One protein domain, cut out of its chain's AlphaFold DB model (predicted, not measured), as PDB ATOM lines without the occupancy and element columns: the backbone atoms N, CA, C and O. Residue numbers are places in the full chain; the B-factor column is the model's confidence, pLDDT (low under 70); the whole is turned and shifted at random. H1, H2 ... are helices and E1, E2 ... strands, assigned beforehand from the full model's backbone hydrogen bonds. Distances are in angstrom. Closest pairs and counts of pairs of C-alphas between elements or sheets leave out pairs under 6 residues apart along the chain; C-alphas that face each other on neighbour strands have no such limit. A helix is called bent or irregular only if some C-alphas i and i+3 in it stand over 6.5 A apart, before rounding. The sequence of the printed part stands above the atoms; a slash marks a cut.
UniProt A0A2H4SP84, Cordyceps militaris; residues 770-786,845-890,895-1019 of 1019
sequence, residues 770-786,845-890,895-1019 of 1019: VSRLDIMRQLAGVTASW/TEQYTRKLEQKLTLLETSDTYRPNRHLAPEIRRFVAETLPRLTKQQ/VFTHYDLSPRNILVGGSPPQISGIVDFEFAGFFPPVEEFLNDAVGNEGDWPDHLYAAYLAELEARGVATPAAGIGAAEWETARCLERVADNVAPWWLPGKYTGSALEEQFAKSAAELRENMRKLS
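This is residues 770 to 786, 845 to 890 and 895 to 1019 of the 1019 residues of a protein of Cordyceps militaris (UniProt A0A2H4SP84). Two lobes lie side by side along the longest axis: a bundle of four helices, H2, H3, H6 and H7, and a looser lobe in which H1 and H5 pack together with the small hairpin E2 and E3 next to H1. Between them, close to the middle, H4 and the two-stranded pair E1 and E4 meet the bundle through H4 and H6. The printed part has 188 residues, mostly helix, in the order H1 H2 H3 E1 E2 E3 E4 H4 H5 H6 H7, and both two-stranded sheets, E1 - E4 and E2 - E3, are antiparallel. It is compact, with a radius of gyration of the C-alphas of 18.6 A, and spans 57 by 40 by 25 A.

H1, residues 770 to 786, begins at C-alpha 770 (186.435, 239.313, 191.539) and is 24.7 A long. H2, residues 845 to 861, is 24.0 A long. H3, residues 863 to 886, is 31.8 A long and irregular, with C-alphas 864 and 867 7.9 A apart and a kink of 74 degrees near residue 870. The strands are E1, residues 895 to 898, E2, residues 906 to 909, E3, residues 914 to 918, and E4, residues 924 to 927. H4, residues 931 to 938, is only just irregular, with C-alphas 932 and 935 6.9 A apart. H5 is residues 946 to 958, 18.2 A. H6, residues 970 to 986, is 24.5 A long and begins at (180.723, 217.270, 211.493). H7, residues 997 to 1018, is 32.2 A long and ends at (188.696, 207.604, 216.715).

H2, H3, H6 and H7 form an up and down bundle, each helix running against the one before it. H2 and H3 are a helical hairpin at a shallow tilt of 20 degrees, closest at the C-alphas of Leu 859 and Tyr 865, 5.2 A. H6 and H7 are another, at 32 degrees, closest at Val 982 and Leu 1011, C-alphas 4.9 A apart. H4 touches H6, with H6 residues 976 to 981 alone, at a steep tilt of 66 degrees; the closest C-alphas, Leu 934 and Arg 977, are 6.2 A apart. E1 and E4 are antiparallel, with N 897 and O 925 at 2.8 A. E2 and E3 are a hairpin, with N 907 and O 917 at 2.8 A. H1 touches H5 the same way at a steep 44 degrees, closest at the C-alphas of Ala 780 and Leu 956, 5.3 A. Every O i to N i+4 pair is within hydrogen-bond range in H1, H2, H5, H6 and H7, against 10 of 20 in H3 and 2 of 4 in H4.

The C-alphas of Pro 873 and Ser 911, the two farthest apart, are 58.1 A apart. Residues 787 to 844 are not printed, with 24.5 A across the cut, nor are residues 891 to 894, with 12.9 A. Of the links printed whole, H5 to H6 is long. Mean pLDDT of the printed part is 88.4; residues 887 to 890, 939 to 942 and 992 to 994 are under 70.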
ATOM      1  N   VAL A 770     187.722 239.672 192.152       85.62
ATOM      2  CA  VAL A 770     186.435 239.313 191.539       85.62
ATOM      3  C   VAL A 770     186.636 238.182 190.537       85.62
ATOM      4  O   VAL A 770     185.901 237.195 190.570       85.62
ATOM      5  N   SER A 771     187.664 238.293 189.699       86.56
ATOM      6  CA  SER A 771     188.060 237.272 188.733       86.56
ATOM      7  C   SER A 771     188.493 235.971 189.418       86.56
ATOM      8  O   SER A 771     188.119 234.892 188.964       86.56
ATOM      9  N   ARG A 772     189.221 236.035 190.543       85.62
ATOM     10  CA  ARG A 772     189.571 234.838 191.332       85.62
ATOM     11  C   ARG A 772     188.324 234.143 191.862       85.62
ATOM     12  O   ARG A 772     188.173 232.944 191.655       85.62
ATOM     13  N   LEU A 773     187.417 234.883 192.500       88.31
ATOM     14  CA  LEU A 773     186.159 234.331 193.007       88.31
ATOM     15  C   LEU A 773     185.303 233.740 191.882       88.31
ATOM     16  O   LEU A 773     184.680 232.698 192.075       88.31
ATOM     17  N   ASP A 774     185.284 234.364 190.707       90.62
ATOM     18  CA  ASP A 774     184.571 233.830 189.549       90.62
ATOM     19  C   ASP A 774     185.165 232.497 189.071       90.62
ATOM     20  O   ASP A 774     184.428 231.528 188.899       90.62
ATOM     21  N   ILE A 775     186.494 232.386 188.971       91.06
ATOM     22  CA  ILE A 775     187.170 231.121 188.643       91.06
ATOM     23  C   ILE A 775     186.869 230.031 189.682       91.06
ATOM     24  O   ILE A 775     186.602 228.888 189.309       91.06
ATOM     25  N   MET A 776     186.831 230.372 190.973       91.38
ATOM     26  CA  MET A 776     186.435 229.432 192.030       91.38
ATOM     27  C   MET A 776     185.005 228.919 191.837       91.38
ATOM     28  O   MET A 776     184.750 227.719 191.963       91.38
ATOM     29  N   ARG A 777     184.073 229.804 191.465       93.44
ATOM     30  CA  ARG A 777     182.692 229.411 191.157       93.44
ATOM     31  C   ARG A 777     182.606 228.545 189.903       93.44
ATOM     32  O   ARG A 777     181.837 227.585 189.870       93.44
ATOM     33  N   GLN A 778     183.409 228.840 188.881       93.94
ATOM     34  CA  GLN A 778     183.510 228.002 187.684       93.94
ATOM     35  C   GLN A 778     184.011 226.593 188.041       93.94
ATOM     36  O   GLN A 778     183.441 225.606 187.575       93.94
ATOM     37  N   LEU A 779     185.014 226.482 188.918       93.00
ATOM     38  CA  LEU A 779     185.561 225.204 189.377       93.00
ATOM     39  C   LEU A 779     184.551 224.398 190.213       93.00
ATOM     40  O   LEU A 779     184.427 223.181 190.040       93.00
ATOM     41  N   ALA A 780     183.766 225.070 191.061       94.94
ATOM     42  CA  ALA A 780     182.623 224.460 191.744       94.94
ATOM     43  C   ALA A 780     181.572 223.968 190.737       94.94
ATOM     44  O   ALA A 780     181.051 222.863 190.868       94.94
ATOM     45  N   GLY A 781     181.312 224.738 189.677       95.31
ATOM     46  CA  GLY A 781     180.433 224.331 188.582       95.31
ATOM     47  C   GLY A 781     180.906 223.072 187.848       95.31
ATOM     48  O   GLY A 781     180.093 222.192 187.564       95.31
ATOM     49  N   VAL A 782     182.212 222.955 187.590       94.38
ATOM     50  CA  VAL A 782     182.846 221.752 187.024       94.38
ATOM     51  C   VAL A 782     182.632 220.548 187.941       94.38
ATOM     52  O   VAL A 782     182.129 219.516 187.497       94.38
ATOM     53  N   THR A 783     182.959 220.697 189.223       94.19
ATOM     54  CA  THR A 783     182.848 219.618 190.216       94.19
ATOM     55  C   THR A 783     181.392 219.167 190.376       94.19
ATOM     56  O   THR A 783     181.089 217.976 190.314       94.19
ATOM     57  N   ALA A 784     180.450 220.109 190.480       94.69
ATOM     58  CA  ALA A 784     179.022 219.809 190.522       94.69
ATOM     59  C   ALA A 784     178.549 219.079 189.252       94.69
ATOM     60  O   ALA A 784     177.764 218.136 189.341       94.69
ATOM     61  N   SER A 785     179.072 219.442 188.074       94.50
ATOM     62  CA  SER A 785     178.760 218.726 186.833       94.50
ATOM     63  C   SER A 785     179.215 217.266 186.872       94.50
ATOM     64  O   SER A 785     178.467 216.410 186.399       94.50
ATOM     65  N   TRP A 786     180.379 216.959 187.457       94.44
ATOM     66  CA  TRP A 786     180.805 215.570 187.665       94.44
ATOM     67  C   TRP A 786     179.819 214.812 188.552       94.44
ATOM     68  O   TRP A 786     179.383 213.721 188.188       94.44
ATOM     69  N   THR A 845     185.271 200.913 204.975       90.06
ATOM     70  CA  THR A 845     185.938 199.988 205.911       90.06
ATOM     71  C   THR A 845     186.995 199.173 205.196       90.06
ATOM     72  O   THR A 845     188.132 199.093 205.653       90.06
ATOM     73  N   GLU A 846     186.617 198.569 204.070       90.31
ATOM     74  CA  GLU A 846     187.516 197.758 203.267       90.31
ATOM     75  C   GLU A 846     188.616 198.636 202.656       90.31
ATOM     76  O   GLU A 846     189.784 198.275 202.767       90.31
ATOM     77  N   GLN A 847     188.280 199.822 202.131       90.88
ATOM     78  CA  GLN A 847     189.243 200.808 201.614       90.88
ATOM     79  C   GLN A 847     190.367 201.101 202.623       90.88
ATOM     80  O   GLN A 847     191.542 200.862 202.333       90.88
ATOM     81  N   TYR A 848     190.013 201.555 203.828       92.06
ATOM     82  CA  TYR A 848     190.989 201.905 204.861       92.06
ATOM     83  C   TYR A 848     191.669 200.678 205.470       92.06
ATOM     84  O   TYR A 848     192.833 200.769 205.852       92.06
ATOM     85  N   THR A 849     191.005 199.518 205.510       92.94
ATOM     86  CA  THR A 849     191.661 198.262 205.912       92.94
ATOM     87  C   THR A 849     192.822 197.964 204.970       92.94
ATOM     88  O   THR A 849     193.948 197.787 205.427       92.94
ATOM     89  N   ARG A 850     192.586 198.001 203.652       91.69
ATOM     90  CA  ARG A 850     193.626 197.740 202.647       91.69
ATOM     91  C   ARG A 850     194.742 198.782 202.679       91.69
ATOM     92  O   ARG A 850     195.914 198.410 202.645       91.69
ATOM     93  N   LYS A 851     194.384 200.066 202.796       91.94
ATOM     94  CA  LYS A 851     195.337 201.181 202.931       91.94
ATOM     95  C   LYS A 851     196.253 200.985 204.134       91.94
ATOM     96  O   LYS A 851     197.474 200.977 203.987       91.94
ATOM     97  N   LEU A 852     195.687 200.729 205.310       93.94
ATOM     98  CA  LEU A 852     196.466 200.529 206.531       93.94
ATOM     99  C   LEU A 852     197.285 199.232 206.501       93.94
ATOM    100  O   LEU A 852     198.427 199.255 206.944       93.94
ATOM    101  N   GLU A 853     196.771 198.130 205.945       92.56
ATOM    102  CA  GLU A 853     197.520 196.872 205.773       92.56
ATOM    103  C   GLU A 853     198.777 197.057 204.906       92.56
ATOM    104  O   GLU A 853     199.859 196.568 205.251       92.56
ATOM    105  N   GLN A 854     198.667 197.788 203.795       90.69
ATOM    106  CA  GLN A 854     199.813 198.067 202.930       90.69
ATOM    107  C   GLN A 854     200.813 199.007 203.603       90.69
ATOM    108  O   GLN A 854     202.009 198.708 203.622       90.69
ATOM    109  N   LYS A 855     200.351 200.118 204.195       92.62
ATOM    110  CA  LYS A 855     201.229 201.052 204.919       92.62
ATOM    111  C   LYS A 855     201.927 200.348 206.085       92.62
ATOM    112  O   LYS A 855     203.114 200.568 206.311       92.62
ATOM    113  N   LEU A 856     201.236 199.444 206.779       94.19
ATOM    114  CA  LEU A 856     201.800 198.606 207.834       94.19
ATOM    115  C   LEU A 856     202.860 197.639 207.289       94.19
ATOM    116  O   LEU A 856     203.932 197.509 207.875       94.19
ATOM    117  N   THR A 857     202.602 197.010 206.141       92.56
ATOM    118  CA  THR A 857     203.599 196.172 205.458       92.56
ATOM    119  C   THR A 857     204.844 196.990 205.119       92.56
ATOM    120  O   THR A 857     205.964 196.546 205.372       92.56
ATOM    121  N   LEU A 858     204.673 198.208 204.599       89.81
ATOM    122  CA  LEU A 858     205.777 199.111 204.284       89.81
ATOM    123  C   LEU A 858     206.554 199.513 205.547       89.81
ATOM    124  O   LEU A 858     207.782 199.429 205.553       89.81
ATOM    125  N   LEU A 859     205.854 199.874 206.626       93.38
ATOM    126  CA  LEU A 859     206.436 200.171 207.938       93.38
ATOM    127  C   LEU A 859     207.323 199.014 208.430       93.38
ATOM    128  O   LEU A 859     208.459 199.227 208.859       93.38
ATOM    129  N   GLU A 860     206.827 197.780 208.331       93.50
ATOM    130  CA  GLU A 860     207.489 196.572 208.832       93.50
ATOM    131  C   GLU A 860     208.669 196.108 207.972       93.50
ATOM    132  O   GLU A 860     209.664 195.612 208.510       93.50
ATOM    133  N   THR A 861     208.576 196.275 206.653       90.50
ATOM    134  CA  THR A 861     209.526 195.679 205.699       90.50
ATOM    135  C   THR A 861     210.582 196.652 205.184       90.50
ATOM    136  O   THR A 861     211.698 196.228 204.897       90.50
ATOM    137  N   SER A 862     210.286 197.952 205.097       87.50
ATOM    138  CA  SER A 862     211.242 198.946 204.599       87.50
ATOM    139  C   SER A 862     212.173 199.425 205.708       87.50
ATOM    140  O   SER A 862     211.739 199.794 206.803       87.50
ATOM    141  N   ASP A 863     213.479 199.425 205.437       83.88
ATOM    142  CA  ASP A 863     214.499 199.900 206.381       83.88
ATOM    143  C   ASP A 863     214.362 201.385 206.704       83.88
ATOM    144  O   ASP A 863     214.724 201.803 207.804       83.88
ATOM    145  N   THR A 864     213.760 202.163 205.802       83.94
ATOM    146  CA  THR A 864     213.501 203.585 206.027       83.94
ATOM    147  C   THR A 864     212.628 203.815 207.257       83.94
ATOM    148  O   THR A 864     212.912 204.711 208.044       83.94
ATOM    149  N   TYR A 865     211.606 202.983 207.468       90.50
ATOM    150  CA  TYR A 865     210.631 203.154 208.552       90.50
ATOM    151  C   TYR A 865     210.980 202.367 209.819       90.50
ATOM    152  O   TYR A 865     210.188 202.309 210.763       90.50
ATOM    153  N   ARG A 866     212.188 201.790 209.880       90.19
ATOM    154  CA  ARG A 866     212.675 201.023 211.033       90.19
ATOM    155  C   ARG A 866     212.434 201.710 212.390       90.19
ATOM    156  O   ARG A 866     212.015 200.989 213.298       90.19
ATOM    157  N   PRO A 867     212.631 203.037 212.564       90.69
ATOM    158  CA  PRO A 867     212.393 203.704 213.850       90.69
ATOM    159  C   PRO A 867     210.954 203.561 214.378       90.69
ATOM    160  O   PRO A 867     210.749 203.374 215.579       90.69
ATOM    161  N   ASN A 868     209.957 203.550 213.489       94.31
ATOM    162  CA  ASN A 868     208.539 203.527 213.853       94.31
ATOM    163  C   ASN A 868     207.904 202.126 213.823       94.31
ATOM    164  O   ASN A 868     206.731 201.983 214.157       94.31
ATOM    165  N   ARG A 869     208.660 201.060 213.514       94.69
ATOM    166  CA  ARG A 869     208.143 199.671 213.484       94.69
ATOM    167  C   ARG A 869     207.465 199.225 214.779       94.69
ATOM    168  O   ARG A 869     206.594 198.361 214.758       94.69
ATOM    169  N   HIS A 870     207.841 199.822 215.905       95.00
ATOM    170  CA  HIS A 870     207.240 199.551 217.208       95.00
ATOM    171  C   HIS A 870     205.741 199.918 217.289       95.00
ATOM    172  O   HIS A 870     205.058 199.432 218.186       95.00
ATOM    173  N   LEU A 871     205.223 200.733 216.360       96.25
ATOM    174  CA  LEU A 871     203.808 201.124 216.270       96.25
ATOM    175  C   LEU A 871     202.918 200.027 215.665       96.25
ATOM    176  O   LEU A 871     201.701 200.050 215.842       96.25
ATOM    177  N   ALA A 872     203.502 199.036 214.983       96.56
ATOM    178  CA  ALA A 872     202.758 198.012 214.253       96.56
ATOM    179  C   ALA A 872     201.690 197.263 215.087       96.56
ATOM    180  O   ALA A 872     200.560 197.127 214.612       96.56
ATOM    181  N   PRO A 873     201.957 196.809 216.333       96.75
ATOM    182  CA  PRO A 873     200.940 196.133 217.142       96.75
ATOM    183  C   PRO A 873     199.742 197.027 217.497       96.75
ATOM    184  O   PRO A 873     198.620 196.535 217.603       96.75
ATOM    185  N   GLU A 874     199.982 198.326 217.687       95.62
ATOM    186  CA  GLU A 874     198.956 199.326 218.000       95.62
ATOM    187  C   GLU A 874     198.040 199.547 216.785       95.62
ATOM    188  O   GLU A 874     196.818 199.449 216.903       95.62
ATOM    189  N   ILE A 875     198.633 199.708 215.597       96.31
ATOM    190  CA  ILE A 875     197.913 199.870 214.324       96.31
ATOM    191  C   ILE A 875     197.081 198.621 213.997       96.31
ATOM    192  O   ILE A 875     195.910 198.736 213.639       96.31
ATOM    193  N   ARG A 876     197.631 197.410 214.172       96.38
ATOM    194  CA  ARG A 876     196.883 196.156 213.939       96.38
ATOM    195  C   ARG A 876     195.648 196.049 214.827       96.38
ATOM    196  O   ARG A 876     194.599 195.610 214.362       96.38
ATOM    197  N   ARG A 877     195.758 196.460 216.094       95.38
ATOM    198  CA  ARG A 877     194.617 196.481 217.017       95.38
ATOM    199  C   ARG A 877     193.554 197.473 216.557       95.38
ATOM    200  O   ARG A 877     192.376 197.134 216.544       95.38
ATOM    201  N   PHE A 878     193.968 198.661 216.126       95.50
ATOM    202  CA  PHE A 878     193.059 199.660 215.572       95.50
ATOM    203  C   PHE A 878     192.294 199.137 214.350       95.50
ATOM    204  O   PHE A 878     191.065 199.223 214.324       95.50
ATOM    205  N   VAL A 879     192.994 198.517 213.394       94.50
ATOM    206  CA  VAL A 879     192.387 197.903 212.200       94.50
ATOM    207  C   VAL A 879     191.409 196.783 212.578       94.50
ATOM    208  O   VAL A 879     190.321 196.712 212.017       94.50
ATOM    209  N   ALA A 880     191.756 195.931 213.546       93.56
ATOM    210  CA  ALA A 880     190.923 194.790 213.927       93.56
ATOM    211  C   ALA A 880     189.695 195.170 214.776       93.56
ATOM    212  O   ALA A 880     188.631 194.567 214.632       93.56
ATOM    213  N   GLU A 881     189.829 196.137 215.686       92.62
ATOM    214  CA  GLU A 881     188.835 196.384 216.739       92.62
ATOM    215  C   GLU A 881     188.068 197.699 216.571       92.62
ATOM    216  O   GLU A 881     186.889 197.763 216.937       92.62
ATOM    217  N   THR A 882     188.720 198.737 216.038       92.75
ATOM    218  CA  THR A 882     188.199 200.115 216.014       92.75
ATOM    219  C   THR A 882     187.631 200.469 214.645       92.75
ATOM    220  O   THR A 882     186.463 200.851 214.549       92.75
ATOM    221  N   LEU A 883     188.398 200.243 213.571       91.62
ATOM    222  CA  LEU A 883     187.992 200.564 212.199       91.62
ATOM    223  C   LEU A 883     186.616 199.979 211.803       91.62
ATOM    224  O   LEU A 883     185.791 200.741 211.298       91.62
ATOM    225  N   PRO A 884     186.269 198.708 212.110       89.88
ATOM    226  CA  PRO A 884     184.963 198.145 211.748       89.88
ATOM    227  C   PRO A 884     183.766 198.801 212.458       89.88
ATOM    228  O   PRO A 884     182.616 198.598 212.063       89.88
ATOM    229  N   ARG A 885     183.998 199.551 213.546       88.25
ATOM    230  CA  ARG A 885     182.940 200.234 214.309       88.25
ATOM    231  C   ARG A 885     182.630 201.624 213.757       88.25
ATOM    232  O   ARG A 885     181.474 202.031 213.837       88.25
ATOM    233  N   LEU A 886     183.628 202.300 213.188       83.44
ATOM    234  CA  LEU A 886     183.550 203.682 212.695       83.44
ATOM    235  C   LEU A 886     182.735 203.827 211.408       83.44
ATOM    236  O   LEU A 886     182.128 204.856 211.146       83.44
ATOM    237  N   THR A 887     182.695 202.776 210.602       69.56
ATOM    238  CA  THR A 887     182.252 202.829 209.204       69.56
ATOM    239  C   THR A 887     180.851 202.242 208.982       69.56
ATOM    240  O   THR A 887     180.499 201.862 207.871       69.56
ATOM    241  N   LYS A 888     180.044 202.100 210.042       64.31
ATOM    242  CA  LYS A 888     178.772 201.347 210.019       64.31
ATOM    243  C   LYS A 888     177.622 202.002 209.232       64.31
ATOM    244  O   LYS A 888     176.629 201.324 208.979       64.31
ATOM    245  N   GLN A 889     177.722 203.280 208.867       64.19
ATOM    246  CA  GLN A 889     176.677 204.044 208.163       64.19
ATOM    247  C   GLN A 889     177.245 204.746 206.926       64.19
ATOM    248  O   GLN A 889     177.327 205.966 206.878       64.19
ATOM    249  N   GLN A 890     177.695 203.973 205.945       68.44
ATOM    250  CA  GLN A 890     178.399 204.510 204.781       68.44
ATOM    251  C   GLN A 890     177.595 204.407 203.490       68.44
ATOM    252  O   GLN A 890     176.674 203.587 203.406       68.44
ATOM    253  N   VAL A 895     181.039 208.249 194.068       94.31
ATOM    254  CA  VAL A 895     180.894 209.310 193.070       94.31
ATOM    255  C   VAL A 895     182.243 209.612 192.443       94.31
ATOM    256  O   VAL A 895     183.278 209.376 193.058       94.31
ATOM    257  N   PHE A 896     182.245 210.142 191.221       94.75
ATOM    258  CA  PHE A 896     183.485 210.578 190.587       94.75
ATOM    259  C   PHE A 896     184.050 211.789 191.339       94.75
ATOM    260  O   PHE A 896     183.405 212.837 191.373       94.75
ATOM    261  N   THR A 897     185.206 211.624 191.977       92.75
ATOM    262  CA  THR A 897     185.939 212.645 192.747       92.75
ATOM    263  C   THR A 897     187.279 212.943 192.079       92.75
ATOM    264  O   THR A 897     187.831 212.066 191.404       92.75
ATOM    265  N   HIS A 898     187.845 214.118 192.349       91.56
ATOM    266  CA  HIS A 898     189.231 214.430 192.014       91.56
ATOM    267  C   HIS A 898     190.018 214.827 193.273       91.56
ATOM    268  O   HIS A 898     189.896 215.952 193.744       91.56
ATOM    269  N   TYR A 899     190.871 213.931 193.780       87.06
ATOM    270  CA  TYR A 899     191.561 214.112 195.067       87.06
ATOM    271  C   TYR A 899     192.531 215.308 195.102       87.06
ATOM    272  O   TYR A 899     192.769 215.875 196.156       87.06
ATOM    273  N   ASP A 900     193.100 215.715 193.963       84.19
ATOM    274  CA  ASP A 900     194.081 216.815 193.893       84.19
ATOM    275  C   ASP A 900     193.580 218.027 193.095       84.19
ATOM    276  O   ASP A 900     194.334 218.632 192.343       84.19
ATOM    277  N   LEU A 901     192.285 218.355 193.125       86.88
ATOM    278  CA  LEU A 901     191.798 219.473 192.311       86.88
ATOM    279  C   LEU A 901     192.129 220.784 193.018       86.88
ATOM    280  O   LEU A 901     191.664 221.008 194.120       86.88
ATOM    281  N   SER A 902     192.909 221.661 192.392       82.69
ATOM    282  CA  SER A 902     193.246 222.970 192.960       82.69
ATOM    283  C   SER A 902     193.565 223.979 191.852       82.69
ATOM    284  O   SER A 902     193.714 223.587 190.685       82.69
ATOM    285  N   PRO A 903     193.717 225.281 192.164       78.88
ATOM    286  CA  PRO A 903     193.937 226.300 191.144       78.88
ATOM    287  C   PRO A 903     195.235 226.114 190.339       78.88
ATOM    288  O   PRO A 903     195.337 226.601 189.214       78.88
ATOM    289  N   ARG A 904     196.215 225.352 190.848       76.44
ATOM    290  CA  ARG A 904     197.448 225.024 190.104       76.44
ATOM    291  C   ARG A 904     197.219 224.033 188.951       76.44
ATOM    292  O   ARG A 904     198.049 223.956 188.047       76.44
ATOM    293  N   ASN A 905     196.111 223.289 188.989       80.94
ATOM    294  CA  ASN A 905     195.784 222.198 188.065       80.94
ATOM    295  C   ASN A 905     194.795 222.622 186.961       80.94
ATOM    296  O   ASN A 905     194.323 221.784 186.184       80.94
ATOM    297  N   ILE A 906     194.510 223.926 186.851       87.00
ATOM    298  CA  ILE A 906     193.654 224.506 185.812       87.00
ATOM    299  C   ILE A 906     194.420 225.489 184.920       87.00
ATOM    300  O   ILE A 906     195.374 226.148 185.337       87.00
ATOM    301  N   LEU A 907     193.970 225.598 183.674       87.62
ATOM    302  CA  LEU A 907     194.350 226.643 182.736       87.62
ATOM    303  C   LEU A 907     193.217 227.658 182.647       87.62
ATOM    304  O   LEU A 907     192.045 227.287 182.559       87.62
ATOM    305  N   VAL A 908     193.584 228.932 182.635       86.88
ATOM    306  CA  VAL A 908     192.668 230.060 182.507       86.88
ATOM    307  C   VAL A 908     193.022 230.862 181.258       86.88
ATOM    308  O   VAL A 908     194.196 231.035 180.911       86.88
ATOM    309  N   GLY A 909     192.001 231.349 180.562       84.88
ATOM    310  CA  GLY A 909     192.150 232.212 179.397       84.88
ATOM    311  C   GLY A 909     190.896 233.037 179.120       84.88
ATOM    312  O   GLY A 909     189.844 232.809 179.709       84.88
ATOM    313  N   GLY A 910     191.010 233.994 178.197       82.06
ATOM    314  CA  GLY A 910     189.907 234.878 177.811       82.06
ATOM    315  C   GLY A 910     189.742 236.113 178.706       82.06
ATOM    316  O   GLY A 910     190.452 236.295 179.690       82.06
ATOM    317  N   SER A 911     188.817 236.990 178.308       81.50
ATOM    318  CA  SER A 911     188.395 238.178 179.059       81.50
ATOM    319  C   SER A 911     186.877 238.347 178.877       81.50
ATOM    320  O   SER A 911     186.459 238.694 177.768       81.50
ATOM    321  N   PRO A 912     186.043 238.102 179.909       85.00
ATOM    322  CA  PRO A 912     186.425 237.781 181.289       85.00
ATOM    323  C   PRO A 912     187.152 236.423 181.420       85.00
ATOM    324  O   PRO A 912     186.974 235.571 180.546       85.00
ATOM    325  N   PRO A 913     187.983 236.226 182.466       88.44
ATOM    326  CA  PRO A 913     188.737 234.988 182.664       88.44
ATOM    327  C   PRO A 913     187.830 233.762 182.789       88.44
ATOM    328  O   PRO A 913     186.875 233.752 183.565       88.44
ATOM    329  N   GLN A 914     188.143 232.705 182.044       90.38
ATOM    330  CA  GLN A 914     187.418 231.438 182.095       90.38
ATOM    331  C   GLN A 914     188.371 230.257 182.215       90.38
ATOM    332  O   GLN A 914     189.466 230.274 181.647       90.38
ATOM    333  N   ILE A 915     187.933 229.213 182.922       91.75
ATOM    334  CA  ILE A 915     188.616 227.919 182.921       91.75
ATOM    335  C   ILE A 915     188.612 227.399 181.484       91.75
ATOM    336  O   ILE A 915     187.577 227.027 180.936       91.75
ATOM    337  N   SER A 916     189.788 227.386 180.872       89.62
ATOM    338  CA  SER A 916     190.015 226.934 179.502       89.62
ATOM    339  C   SER A 916     190.648 225.546 179.447       89.62
ATOM    340  O   SER A 916     190.772 224.972 178.363       89.62
ATOM    341  N   GLY A 917     191.028 224.985 180.602       88.69
ATOM    342  CA  GLY A 917     191.486 223.609 180.686       88.69
ATOM    343  C   GLY A 917     191.647 223.048 182.094       88.69
ATOM    344  O   GLY A 917     191.987 223.775 183.019       88.69
ATOM    345  N   ILE A 918     191.469 221.736 182.234       89.06
ATOM    346  CA  ILE A 918     191.856 220.948 183.416       89.06
ATOM    347  C   ILE A 918     192.893 219.930 182.952       89.06
ATOM    348  O   ILE A 918     192.653 219.216 181.976       89.06
ATOM    349  N   VAL A 919     194.068 219.914 183.582       79.69
ATOM    350  CA  VAL A 919     195.264 219.268 183.001       79.69
ATOM    351  C   VAL A 919     195.776 218.052 183.764       79.69
ATOM    352  O   VAL A 919     196.664 217.364 183.258       79.69
ATOM    353  N   ASP A 920     195.222 217.762 184.939       83.69
ATOM    354  CA  ASP A 920     195.590 216.588 185.722       83.69
ATOM    355  C   ASP A 920     194.350 215.801 186.135       83.69
ATOM    356  O   ASP A 920     193.348 216.397 186.506       83.69
ATOM    357  N   PHE A 921     194.417 214.476 185.999       89.00
ATOM    358  CA  PHE A 921     193.357 213.525 186.366       89.00
ATOM    359  C   PHE A 921     193.946 212.232 186.948       89.00
ATOM    360  O   PHE A 921     193.252 211.224 187.081       89.00
ATOM    361  N   GLU A 922     195.237 212.231 187.293       84.31
ATOM    362  CA  GLU A 922     195.936 211.027 187.746       84.31
ATOM    363  C   GLU A 922     195.365 210.446 189.047       84.31
ATOM    364  O   GLU A 922     195.402 209.231 189.237       84.31
ATOM    365  N   PHE A 923     194.771 211.295 189.890       87.75
ATOM    366  CA  PHE A 923     194.143 210.929 191.163       87.75
ATOM    367  C   PHE A 923     192.619 211.101 191.162       87.75
ATOM    368  O   PHE A 923     191.999 211.233 192.217       87.75
ATOM    369  N   ALA A 924     192.000 211.095 189.980       92.56
ATOM    370  CA  ALA A 924     190.551 211.035 189.851       92.56
ATOM    371  C   ALA A 924     190.053 209.582 189.829       92.56
ATOM    372  O   ALA A 924     190.759 208.674 189.381       92.56
ATOM    373  N   GLY A 925     188.838 209.352 190.321       94.00
ATOM    374  CA  GLY A 925     188.223 208.025 190.384       94.00
ATOM    375  C   GLY A 925     186.913 208.041 191.161       94.00
ATOM    376  O   GLY A 925     186.361 209.108 191.426       94.00
ATOM    377  N   PHE A 926     186.411 206.867 191.533       94.19
ATOM    378  CA  PHE A 926     185.161 206.728 192.274       94.19
ATOM    379  C   PHE A 926     185.438 206.476 193.748       94.19
ATOM    380  O   PHE A 926     185.941 205.423 194.129       94.19
ATOM    381  N   PHE A 927     185.092 207.453 194.577       93.56
ATOM    382  CA  PHE A 927     185.391 207.447 196.003       93.56
ATOM    383  C   PHE A 927     184.203 208.005 196.799       93.56
ATOM    384  O   PHE A 927     183.239 208.524 196.214       93.56
ATOM    385  N   PRO A 928     184.207 207.873 198.137       91.69
ATOM    386  CA  PRO A 928     183.255 208.580 198.985       91.69
ATOM    387  C   PRO A 928     183.271 210.087 198.688       91.69
ATOM    388  O   PRO A 928     184.349 210.636 198.466       91.69
ATOM    389  N   PRO A 929     182.123 210.794 198.714       89.38
ATOM    390  CA  PRO A 929     182.088 212.230 198.425       89.38
ATOM    391  C   PRO A 929     183.076 213.046 199.266       89.38
ATOM    392  O   PRO A 929     183.692 213.977 198.760       89.38
ATOM    393  N   VAL A 930     183.259 212.645 200.528       89.62
ATOM    394  CA  VAL A 930     184.169 213.290 201.479       89.62
ATOM    395  C   VAL A 930     185.635 213.265 201.038       89.62
ATOM    396  O   VAL A 930     186.376 214.184 201.374       89.62
ATOM    397  N   GLU A 931     186.038 212.260 200.254       88.38
ATOM    398  CA  GLU A 931     187.424 212.040 199.827       88.38
ATOM    399  C   GLU A 931     187.973 213.223 199.017       88.38
ATOM    400  O   GLU A 931     189.142 213.570 199.146       88.38
ATOM    401  N   GLU A 932     187.112 213.895 198.244       89.19
ATOM    402  CA  GLU A 932     187.466 215.067 197.429       89.19
ATOM    403  C   GLU A 932     188.040 216.224 198.254       89.19
ATOM    404  O   GLU A 932     188.877 216.967 197.758       89.19
ATOM    405  N   PHE A 933     187.634 216.347 199.520       91.06
ATOM    406  CA  PHE A 933     188.040 217.444 200.399       91.06
ATOM    407  C   PHE A 933     189.166 217.051 201.365       91.06
ATOM    408  O   PHE A 933     189.750 217.911 202.025       91.06
ATOM    409  N   LEU A 934     189.465 215.751 201.506       88.94
ATOM    410  CA  LEU A 934     190.439 215.273 202.492       88.94
ATOM    411  C   LEU A 934     191.850 215.765 202.178       88.94
ATOM    412  O   LEU A 934     192.554 216.194 203.092       88.94
ATOM    413  N   ASN A 935     192.239 215.766 200.903       83.69
ATOM    414  CA  ASN A 935     193.558 216.234 200.499       83.69
ATOM    415  C   ASN A 935     193.763 217.722 200.820       83.69
ATOM    416  O   ASN A 935     194.814 218.092 201.331       83.69
ATOM    417  N   ASP A 936     192.743 218.562 200.616       81.56
ATOM    418  CA  ASP A 936     192.794 219.993 200.953       81.56
ATOM    419  C   ASP A 936     193.044 220.223 202.452       81.56
ATOM    420  O   ASP A 936     193.753 221.148 202.843       81.56
ATOM    421  N   ALA A 937     192.495 219.352 203.305       78.56
ATOM    422  CA  ALA A 937     192.622 219.441 204.759       78.56
ATOM    423  C   ALA A 937     193.866 218.730 205.334       78.56
ATOM    424  O   ALA A 937     194.249 218.965 206.490       78.56
ATOM    425  N   VAL A 938     194.459 217.795 204.587       77.06
ATOM    426  CA  VAL A 938     195.498 216.886 205.096       77.06
ATOM    427  C   VAL A 938     196.827 217.006 204.350       77.06
ATOM    428  O   VAL A 938     197.866 217.065 205.014       77.06
ATOM    429  N   GLY A 939     196.800 217.073 203.019       63.28
ATOM    430  CA  GLY A 939     197.978 217.009 202.146       63.28
ATOM    431  C   GLY A 939     198.375 218.325 201.463       63.28
ATOM    432  O   GLY A 939     199.563 218.524 201.214       63.28
ATOM    433  N   ASN A 940     197.423 219.234 201.231       69.88
ATOM    434  CA  ASN A 940     197.578 220.484 200.465       69.88
ATOM    435  C   ASN A 940     197.315 221.749 201.315       69.88
ATOM    436  O   ASN A 940     196.824 222.766 200.819       69.88
ATOM    437  N   GLU A 941     197.613 221.696 202.616       62.75
ATOM    438  CA  GLU A 941     197.413 222.823 203.537       62.75
ATOM    439  C   GLU A 941     198.126 224.089 203.012       62.75
ATOM    440  O   GLU A 941     199.351 224.120 202.888       62.75
ATOM    441  N   GLY A 942     197.348 225.125 202.676       63.50
ATOM    442  CA  GLY A 942     197.841 226.402 202.140       63.50
ATOM    443  C   GLY A 942     197.774 226.571 200.616       63.50
ATOM    444  O   GLY A 942     197.983 227.685 200.137       63.50
ATOM    445  N   ASP A 943     197.429 225.532 199.846       71.75
ATOM    446  CA  ASP A 943     197.247 225.658 198.385       71.75
ATOM    447  C   ASP A 943     195.984 226.443 197.999       71.75
ATOM    448  O   ASP A 943     195.894 227.006 196.902       71.75
ATOM    449  N   TRP A 944     195.013 226.505 198.910       80.44
ATOM    450  CA  TRP A 944     193.814 227.313 198.770       80.44
ATOM    451  C   TRP A 944     193.834 228.480 199.759       80.44
ATOM    452  O   TRP A 944     193.890 228.252 200.966       80.44
ATOM    453  N   PRO A 945     193.710 229.736 199.298       81.25
ATOM    454  CA  PRO A 945     193.404 230.843 200.195       81.25
ATOM    455  C   PRO A 945     192.026 230.644 200.849       81.25
ATOM    456  O   PRO A 945     191.044 230.433 200.135       81.25
ATOM    457  N   ASP A 946     191.937 230.772 202.178       83.44
ATOM    458  CA  ASP A 946     190.737 230.445 202.976       83.44
ATOM    459  C   ASP A 946     189.429 231.019 202.406       83.44
ATOM    460  O   ASP A 946     188.432 230.314 202.256       83.44
ATOM    461  N   HIS A 947     189.430 232.306 202.041       84.38
ATOM    462  CA  HIS A 947     188.245 232.988 201.512       84.38
ATOM    463  C   HIS A 947     187.840 232.500 200.109       84.38
ATOM    464  O   HIS A 947     186.652 232.484 199.787       84.38
ATOM    465  N   LEU A 948     188.800 232.074 199.278       87.06
ATOM    466  CA  LEU A 948     188.522 231.491 197.963       87.06
ATOM    467  C   LEU A 948     187.960 230.080 198.115       87.06
ATOM    468  O   LEU A 948     186.968 229.753 197.466       87.06
ATOM    469  N   TYR A 949     188.536 229.270 199.006       90.94
ATOM    470  CA  TYR A 949     188.019 227.933 199.292       90.94
ATOM    471  C   TYR A 949     186.600 227.987 199.853       90.94
ATOM    472  O   TYR A 949     185.716 227.285 199.368       90.94
ATOM    473  N   ALA A 950     186.339 228.902 200.792       90.94
ATOM    474  CA  ALA A 950     184.997 229.140 201.312       90.94
ATOM    475  C   ALA A 950     183.996 229.493 200.196       90.94
ATOM    476  O   ALA A 950     182.870 229.000 200.207       90.94
ATOM    477  N   ALA A 951     184.404 230.293 199.203       91.00
ATOM    478  CA  ALA A 951     183.562 230.608 198.051       91.00
ATOM    479  C   ALA A 951     183.299 229.388 197.148       91.00
ATOM    480  O   ALA A 951     182.188 229.236 196.644       91.00
ATOM    481  N   TYR A 952     184.288 228.510 196.962       94.12
ATOM    482  CA  TYR A 952     184.118 227.243 196.245       94.12
ATOM    483  C   TYR A 952     183.148 226.301 196.963       94.12
ATOM    484  O   TYR A 952     182.215 225.807 196.331       94.12
ATOM    485  N   LEU A 953     183.307 226.114 198.278       95.12
ATOM    486  CA  LEU A 953     182.396 225.292 199.079       95.12
ATOM    487  C   LEU A 953     180.967 225.856 199.059       95.12
ATOM    488  O   LEU A 953     180.025 225.120 198.781       95.12
ATOM    489  N   ALA A 954     180.804 227.167 199.251       94.88
ATOM    490  CA  ALA A 954     179.493 227.812 199.205       94.88
ATOM    491  C   ALA A 954     178.812 227.668 197.830       94.88
ATOM    492  O   ALA A 954     177.602 227.454 197.747       94.88
ATOM    493  N   GLU A 955     179.571 227.760 196.734       96.62
ATOM    494  CA  GLU A 955     179.032 227.565 195.385       96.62
ATOM    495  C   GLU A 955     178.665 226.094 195.114       96.62
ATOM    496  O   GLU A 955     177.655 225.824 194.461       96.62
ATOM    497  N   LEU A 956     179.439 225.132 195.627       96.00
ATOM    498  CA  LEU A 956     179.088 223.709 195.583       96.00
ATOM    499  C   LEU A 956     177.772 223.428 196.313       96.00
ATOM    500  O   LEU A 956     176.890 222.757 195.768       96.00
ATOM    501  N   GLU A 957     177.613 223.990 197.508       95.25
ATOM    502  CA  GLU A 957     176.396 223.873 198.316       95.25
ATOM    503  C   GLU A 957     175.190 224.483 197.605       95.25
ATOM    504  O   GLU A 957     174.131 223.857 197.523       95.25
ATOM    505  N   ALA A 958     175.357 225.670 197.012       95.50
ATOM    506  CA  ALA A 958     174.323 226.318 196.206       95.50
ATOM    507  C   ALA A 958     173.886 225.460 195.004       95.50
ATOM    508  O   ALA A 958     172.756 225.577 194.525       95.50
ATOM    509  N   ARG A 959     174.763 224.562 194.538       95.19
ATOM    510  CA  ARG A 959     174.510 223.589 193.465       95.19
ATOM    511  C   ARG A 959     174.051 222.221 193.977       95.19
ATOM    512  O   ARG A 959     173.891 221.301 193.177       95.19
ATOM    513  N   GLY A 960     173.802 222.083 195.279       93.38
ATOM    514  CA  GLY A 960     173.288 220.863 195.903       93.38
ATOM    515  C   GLY A 960     174.341 219.781 196.159       93.38
ATOM    516  O   GLY A 960     173.974 218.626 196.372       93.38
ATOM    517  N   VAL A 961     175.632 220.122 196.131       94.19
ATOM    518  CA  VAL A 961     176.722 219.207 196.492       94.19
ATOM    519  C   VAL A 961     177.031 219.369 197.980       94.19
ATOM    520  O   VAL A 961     177.282 220.476 198.442       94.19
ATOM    521  N   ALA A 962     177.010 218.266 198.730       92.12
ATOM    522  CA  ALA A 962     177.378 218.270 200.144       92.12
ATOM    523  C   ALA A 962     178.889 218.502 200.322       92.12
ATOM    524  O   ALA A 962     179.698 217.861 199.651       92.12
ATOM    525  N   THR A 963     179.252 219.378 201.255       94.44
ATOM    526  CA  THR A 963     180.627 219.775 201.584       94.44
ATOM    527  C   THR A 963     180.898 219.619 203.090       94.44
ATOM    528  O   THR A 963     179.961 219.431 203.876       94.44
ATOM    529  N   PRO A 964     182.163 219.742 203.539       91.88
ATOM    530  CA  PRO A 964     182.492 219.799 204.963       91.88
ATOM    531  C   PRO A 964     181.908 221.014 205.697       91.88
ATOM    532  O   PRO A 964     181.728 220.962 206.912       91.88
ATOM    533  N   ALA A 965     181.631 222.107 204.977       89.94
ATOM    534  CA  ALA A 965     181.033 223.311 205.547       89.94
ATOM    535  C   ALA A 965     179.508 223.165 205.695       89.94
ATOM    536  O   ALA A 965     178.953 223.568 206.721       89.94
ATOM    537  N   ALA A 966     178.842 222.520 204.732       88.88
ATOM    538  CA  ALA A 966     177.435 222.160 204.832       88.88
ATOM    539  C   ALA A 966     177.094 220.868 204.073       88.88
ATOM    540  O   ALA A 966     177.390 220.694 202.894       88.88
ATOM    541  N   GLY A 967     176.369 219.968 204.738       85.75
ATOM    542  CA  GLY A 967     175.831 218.743 204.138       85.75
ATOM    543  C   GLY A 967     176.589 217.468 204.510       85.75
ATOM    544  O   GLY A 967     175.946 216.428 204.621       85.75
ATOM    545  N   ILE A 968     177.897 217.534 204.784       90.50
ATOM    546  CA  ILE A 968     178.638 216.446 205.443       90.50
ATOM    547  C   ILE A 968     178.570 216.673 206.957       90.50
ATOM    548  O   ILE A 968     178.861 217.762 207.452       90.50
ATOM    549  N   GLY A 969     178.149 215.661 207.720       89.31
ATOM    550  CA  GLY A 969     178.019 215.802 209.170       89.31
ATOM    551  C   GLY A 969     179.375 216.045 209.839       89.31
ATOM    552  O   GLY A 969     180.347 215.371 209.518       89.31
ATOM    553  N   ALA A 970     179.453 216.943 210.826       88.44
ATOM    554  CA  ALA A 970     180.723 217.270 211.493       88.44
ATOM    555  C   ALA A 970     181.449 216.036 212.073       88.44
ATOM    556  O   ALA A 970     182.671 215.940 212.002       88.44
ATOM    557  N   ALA A 971     180.698 215.066 212.607       88.12
ATOM    558  CA  ALA A 971     181.257 213.807 213.103       88.12
ATOM    559  C   ALA A 971     181.763 212.893 211.973       88.12
ATOM    560  O   ALA A 971     182.781 212.223 212.134       88.12
ATOM    561  N   GLU A 972     181.073 212.875 210.831       88.62
ATOM    562  CA  GLU A 972     181.481 212.128 209.636       88.62
ATOM    563  C   GLU A 972     182.762 212.723 209.039       88.62
ATOM    564  O   GLU A 972     183.726 211.995 208.805       88.62
ATOM    565  N   TRP A 973     182.805 214.050 208.889       91.56
ATOM    566  CA  TRP A 973     183.980 214.787 208.429       91.56
ATOM    567  C   TRP A 973     185.191 214.560 209.334       91.56
ATOM    568  O   TRP A 973     186.257 214.178 208.855       91.56
ATOM    569  N   GLU A 974     185.032 214.732 210.648       91.00
ATOM    570  CA  GLU A 974     186.141 214.558 211.590       91.00
ATOM    571  C   GLU A 974     186.636 213.105 211.624       91.00
ATOM    572  O   GLU A 974     187.841 212.871 211.728       91.00
ATOM    573  N   THR A 975     185.732 212.131 211.467       91.31
ATOM    574  CA  THR A 975     186.099 210.713 211.349       91.31
ATOM    575  C   THR A 975     186.949 210.471 210.103       91.31
ATOM    576  O   THR A 975     188.019 209.872 210.209       91.31
ATOM    577  N   ALA A 976     186.516 210.961 208.937       90.88
ATOM    578  CA  ALA A 976     187.250 210.814 207.681       90.88
ATOM    579  C   ALA A 976     188.621 211.515 207.738       90.88
ATOM    580  O   ALA A 976     189.645 210.904 207.436       90.88
ATOM    581  N   ARG A 977     188.664 212.757 208.239       92.19
ATOM    582  CA  ARG A 977     189.897 213.541 208.415       92.19
ATOM    583  C   ARG A 977     190.897 212.847 209.342       92.19
ATOM    584  O   ARG A 977     192.091 212.808 209.049       92.19
ATOM    585  N   CYS A 978     190.429 212.296 210.463       92.81
ATOM    586  CA  CYS A 978     191.289 211.554 211.383       92.81
ATOM    587  C   CYS A 978     191.772 210.235 210.769       92.81
ATOM    588  O   CYS A 978     192.942 209.902 210.939       92.81
ATOM    589  N   LEU A 979     190.912 209.495 210.059       92.56
ATOM    590  CA  LEU A 979     191.290 208.242 209.396       92.56
ATOM    591  C   LEU A 979     192.380 208.464 208.344       92.56
ATOM    592  O   LEU A 979     193.344 207.697 208.300       92.56
ATOM    593  N   GLU A 980     192.275 209.537 207.563       92.12
ATOM    594  CA  GLU A 980     193.291 209.884 206.570       92.12
ATOM    595  C   GLU A 980     194.617 210.278 207.229       92.12
ATOM    596  O   GLU A 980     195.668 209.731 206.896       92.12
ATOM    597  N   ARG A 981     194.573 211.108 208.283       92.56
ATOM    598  CA  ARG A 981     195.762 211.448 209.088       92.56
ATOM    599  C   ARG A 981     196.409 210.225 209.740       92.56
ATOM    600  O   ARG A 981     197.630 210.209 209.894       92.56
ATOM    601  N   VAL A 982     195.627 209.217 210.139       94.12
ATOM    602  CA  VAL A 982     196.157 207.930 210.617       94.12
ATOM    603  C   VAL A 982     196.904 207.240 209.481       94.12
ATOM    604  O   VAL A 982     198.069 206.895 209.652       94.12
ATOM    605  N   ALA A 983     196.279 207.073 208.318       91.56
ATOM    606  CA  ALA A 983     196.881 206.361 207.197       91.56
ATOM    607  C   ALA A 983     198.173 207.015 206.669       91.56
ATOM    608  O   ALA A 983     199.155 206.307 206.419       91.56
ATOM    609  N   ASP A 984     198.210 208.344 206.580       89.50
ATOM    610  CA  ASP A 984     199.384 209.109 206.146       89.50
ATOM    611  C   ASP A 984     200.577 208.982 207.094       89.50
ATOM    612  O   ASP A 984     201.731 208.973 206.660       89.50
ATOM    613  N   ASN A 985     200.307 208.828 208.392       92.62
ATOM    614  CA  ASN A 985     201.332 208.775 209.427       92.62
ATOM    615  C   ASN A 985     201.853 207.360 209.743       92.62
ATOM    616  O   ASN A 985     202.821 207.213 210.489       92.62
ATOM    617  N   VAL A 986     201.272 206.298 209.168       93.69
ATOM    618  CA  VAL A 986     201.776 204.921 209.359       93.69
ATOM    619  C   VAL A 986     203.117 204.714 208.648       93.69
ATOM    620  O   VAL A 986     204.063 204.190 209.238       93.69
ATOM    621  N   ALA A 987     203.205 205.117 207.382       90.25
ATOM    622  CA  ALA A 987     204.424 205.045 206.578       90.25
ATOM    623  C   ALA A 987     204.480 206.248 205.619       90.25
ATOM    624  O   ALA A 987     204.134 206.118 204.441       90.25
ATOM    625  N   PRO A 988     204.884 207.432 206.116       86.44
ATOM    626  CA  PRO A 988     204.812 208.668 205.342       86.44
ATOM    627  C   PRO A 988     205.734 208.632 204.122       86.44
ATOM    628  O   PRO A 988     206.946 208.409 204.243       86.44
ATOM    629  N   TRP A 989     205.181 208.871 202.935       75.88
ATOM    630  CA  TRP A 989     205.921 208.762 201.673       75.88
ATOM    631  C   TRP A 989     206.939 209.899 201.468       75.88
ATOM    632  O   TRP A 989     207.913 209.725 200.740       75.88
ATOM    633  N   TRP A 990     206.756 211.047 202.136       73.69
ATOM    634  CA  TRP A 990     207.604 212.242 201.990       73.69
ATOM    635  C   TRP A 990     208.837 212.269 202.905       73.69
ATOM    636  O   TRP A 990     209.658 213.180 202.800       73.69
ATOM    637  N   LEU A 991     208.970 211.318 203.835       77.31
ATOM    638  CA  LEU A 991     210.123 211.234 204.737       77.31
ATOM    639  C   LEU A 991     211.368 210.603 204.086       77.31
ATOM    640  O   LEU A 991     212.454 211.175 204.237       77.31
ATOM    641  N   PRO A 992     211.258 209.481 203.342       66.06
ATOM    642  CA  PRO A 992     212.389 208.888 202.636       66.06
ATOM    643  C   PRO A 992     213.120 209.889 201.725       66.06
ATOM    644  O   PRO A 992     212.561 210.423 200.773       66.06
ATOM    645  N   GLY A 993     214.406 210.130 201.992       64.69
ATOM    646  CA  GLY A 993     215.284 210.914 201.114       64.69
ATOM    647  C   GLY A 993     215.125 212.440 201.176       64.69
ATOM    648  O   GLY A 993     215.987 213.132 200.633       64.69
ATOM    649  N   LYS A 994     214.090 212.961 201.853       65.88
ATOM    650  CA  LYS A 994     213.913 214.399 202.137       65.88
ATOM    651  C   LYS A 994     214.638 214.824 203.414       65.88
ATOM    652  O   LYS A 994     215.254 215.885 203.448       65.88
ATOM    653  N   TYR A 995     214.608 213.975 204.440       74.25
ATOM    654  CA  TYR A 995     215.289 214.197 205.716       74.25
ATOM    655  C   TYR A 995     216.328 213.100 205.963       74.25
ATOM    656  O   TYR A 995     216.175 211.965 205.512       74.25
ATOM    657  N   THR A 996     217.402 213.428 206.683       78.06
ATOM    658  CA  THR A 996     218.451 212.471 207.078       78.06
ATOM    659  C   THR A 996     218.901 212.739 208.516       78.06
ATOM    660  O   THR A 996     218.720 213.847 209.025       78.06
ATOM    661  N   GLY A 997     219.472 211.730 209.181       82.19
ATOM    662  CA  GLY A 997     219.971 211.855 210.557       82.19
ATOM    663  C   GLY A 997     218.887 212.269 211.560       82.19
ATOM    664  O   GLY A 997     217.746 211.823 211.460       82.19
ATOM    665  N   SER A 998     219.229 213.157 212.495       79.69
ATOM    666  CA  SER A 998     218.335 213.601 213.576       79.69
ATOM    667  C   SER A 998     217.058 214.289 213.084       79.69
ATOM    668  O   SER A 998     216.015 214.161 213.714       79.69
ATOM    669  N   ALA A 999     217.105 214.976 211.937       76.81
ATOM    670  CA  ALA A 999     215.918 215.595 211.348       76.81
ATOM    671  C   ALA A 999     214.903 214.540 210.878       76.81
ATOM    672  O   ALA A 999     213.701 214.733 211.010       76.81
ATOM    673  N   LEU A1000     215.372 213.401 210.356       84.19
ATOM    674  CA  LEU A1000     214.492 212.291 209.985       84.19
ATOM    675  C   LEU A1000     213.877 211.632 211.230       84.19
ATOM    676  O   LEU A1000     212.695 211.303 211.225       84.19
ATOM    677  N   GLU A1001     214.657 211.481 212.301       85.25
ATOM    678  CA  GLU A1001     214.178 210.951 213.585       85.25
ATOM    679  C   GLU A1001     213.105 211.848 214.217       85.25
ATOM    680  O   GLU A1001     212.081 211.346 214.678       85.25
ATOM    681  N   GLU A1002     213.292 213.169 214.181       89.31
ATOM    682  CA  GLU A1002     212.303 214.141 214.655       89.31
ATOM    683  C   GLU A1002     210.990 214.039 213.872       89.31
ATOM    684  O   GLU A1002     209.909 213.989 214.461       89.31
ATOM    685  N   GLN A1003     211.068 213.936 212.543       91.31
ATOM    686  CA  GLN A1003     209.875 213.769 211.718       91.31
ATOM    687  C   GLN A1003     209.175 212.425 211.968       91.31
ATOM    688  O   GLN A1003     207.945 212.375 211.996       91.31
ATOM    689  N   PHE A1004     209.923 211.346 212.218       92.31
ATOM    690  CA  PHE A1004     209.330 210.075 212.633       92.31
ATOM    691  C   PHE A1004     208.632 210.173 213.991       92.31
ATOM    692  O   PHE A1004     207.539 209.622 214.139       92.31
ATOM    693  N   ALA A1005     209.209 210.898 214.951       92.12
ATOM    694  CA  ALA A1005     208.587 211.135 216.250       92.12
ATOM    695  C   ALA A1005     207.298 211.962 216.122       92.12
ATOM    696  O   ALA A1005     206.281 211.605 216.719       92.12
ATOM    697  N   LYS A1006     207.314 213.017 215.298       93.12
ATOM    698  CA  LYS A1006     206.128 213.830 214.993       93.12
ATOM    699  C   LYS A1006     205.022 212.978 214.371       93.12
ATOM    700  O   LYS A1006     203.898 212.981 214.864       93.12
ATOM    701  N   SER A1007     205.366 212.188 213.358       92.75
ATOM    702  CA  SER A1007     204.420 211.306 212.675       92.75
ATOM    703  C   SER A1007     203.815 210.257 213.619       92.75
ATOM    704  O   SER A1007     202.603 210.054 213.643       92.75
ATOM    705  N   ALA A1008     204.631 209.661 214.495       94.62
ATOM    706  CA  ALA A1008     204.156 208.729 215.515       94.62
ATOM    707  C   ALA A1008     203.199 209.389 216.527       94.62
ATOM    708  O   ALA A1008     202.228 208.765 216.959       94.62
ATOM    709  N   ALA A1009     203.463 210.639 216.921       95.12
ATOM    710  CA  ALA A1009     202.595 211.389 217.824       95.12
ATOM    711  C   ALA A1009     201.244 211.719 217.166       95.12
ATOM    712  O   ALA A1009     200.197 211.494 217.775       95.12
ATOM    713  N   GLU A1010     201.260 212.179 215.913       93.88
ATOM    714  CA  GLU A1010     200.045 212.461 215.141       93.88
ATOM    715  C   GLU A1010     199.205 211.202 214.903       93.88
ATOM    716  O   GLU A1010     197.984 211.243 215.068       93.88
ATOM    717  N   LEU A1011     199.843 210.072 214.577       95.19
ATOM    718  CA  LEU A1011     199.176 208.779 214.424       95.19
ATOM    719  C   LEU A1011     198.376 208.416 215.681       95.19
ATOM    720  O   LEU A1011     197.177 208.151 215.606       95.19
ATOM    721  N   ARG A1012     199.034 208.437 216.848       96.00
ATOM    722  CA  ARG A1012     198.411 208.068 218.128       96.00
ATOM    723  C   ARG A1012     197.287 209.010 218.520       96.00
ATOM    724  O   ARG A1012     196.248 208.558 218.992       96.00
ATOM    725  N   GLU A1013     197.482 210.307 218.320       96.25
ATOM    726  CA  GLU A1013     196.467 211.301 218.653       96.25
ATOM    727  C   GLU A1013     195.197 211.110 217.816       96.25
ATOM    728  O   GLU A1013     194.094 211.118 218.362       96.25
ATOM    729  N   ASN A1014     195.325 210.867 216.509       95.88
ATOM    730  CA  ASN A1014     194.156 210.630 215.661       95.88
ATOM    731  C   ASN A1014     193.517 209.256 215.925       95.88
ATOM    732  O   ASN A1014     192.294 209.165 215.982       95.88
ATOM    733  N   MET A1015     194.302 208.206 216.200       95.38
ATOM    734  CA  MET A1015     193.756 206.918 216.652       95.38
ATOM    735  C   MET A1015     192.965 207.052 217.962       95.38
ATOM    736  O   MET A1015     191.913 206.431 218.105       95.38
ATOM    737  N   ARG A1016     193.427 207.895 218.896       93.88
ATOM    738  CA  ARG A1016     192.741 208.192 220.163       93.88
ATOM    739  C   ARG A1016     191.437 208.961 219.960       93.88
ATOM    740  O   ARG A1016     190.490 208.707 220.686       93.88
ATOM    741  N   LYS A1017     191.375 209.891 219.002       92.38
ATOM    742  CA  LYS A1017     190.130 210.601 218.646       92.38
ATOM    743  C   LYS A1017     189.072 209.673 218.041       92.38
ATOM    744  O   LYS A1017     187.885 209.954 218.152       92.38
ATOM    745  N   LEU A1018     189.522 208.599 217.395       90.94
ATOM    746  CA  LEU A1018     188.696 207.604 216.715       90.94
ATOM    747  C   LEU A1018     188.312 206.398 217.592       90.94
ATOM    748  O   LEU A1018     187.498 205.580 217.166       90.94
ATOM    749  N   SER A1019     188.914 206.253 218.774       82.88
ATOM    750  CA  SER A1019     188.648 205.161 219.727       82.88
ATOM    751  C   SER A1019     187.700 205.624 220.822       82.88
ATOM    752  O   SER A1019     186.824 204.816 221.209       82.88
TER     753      SER A1019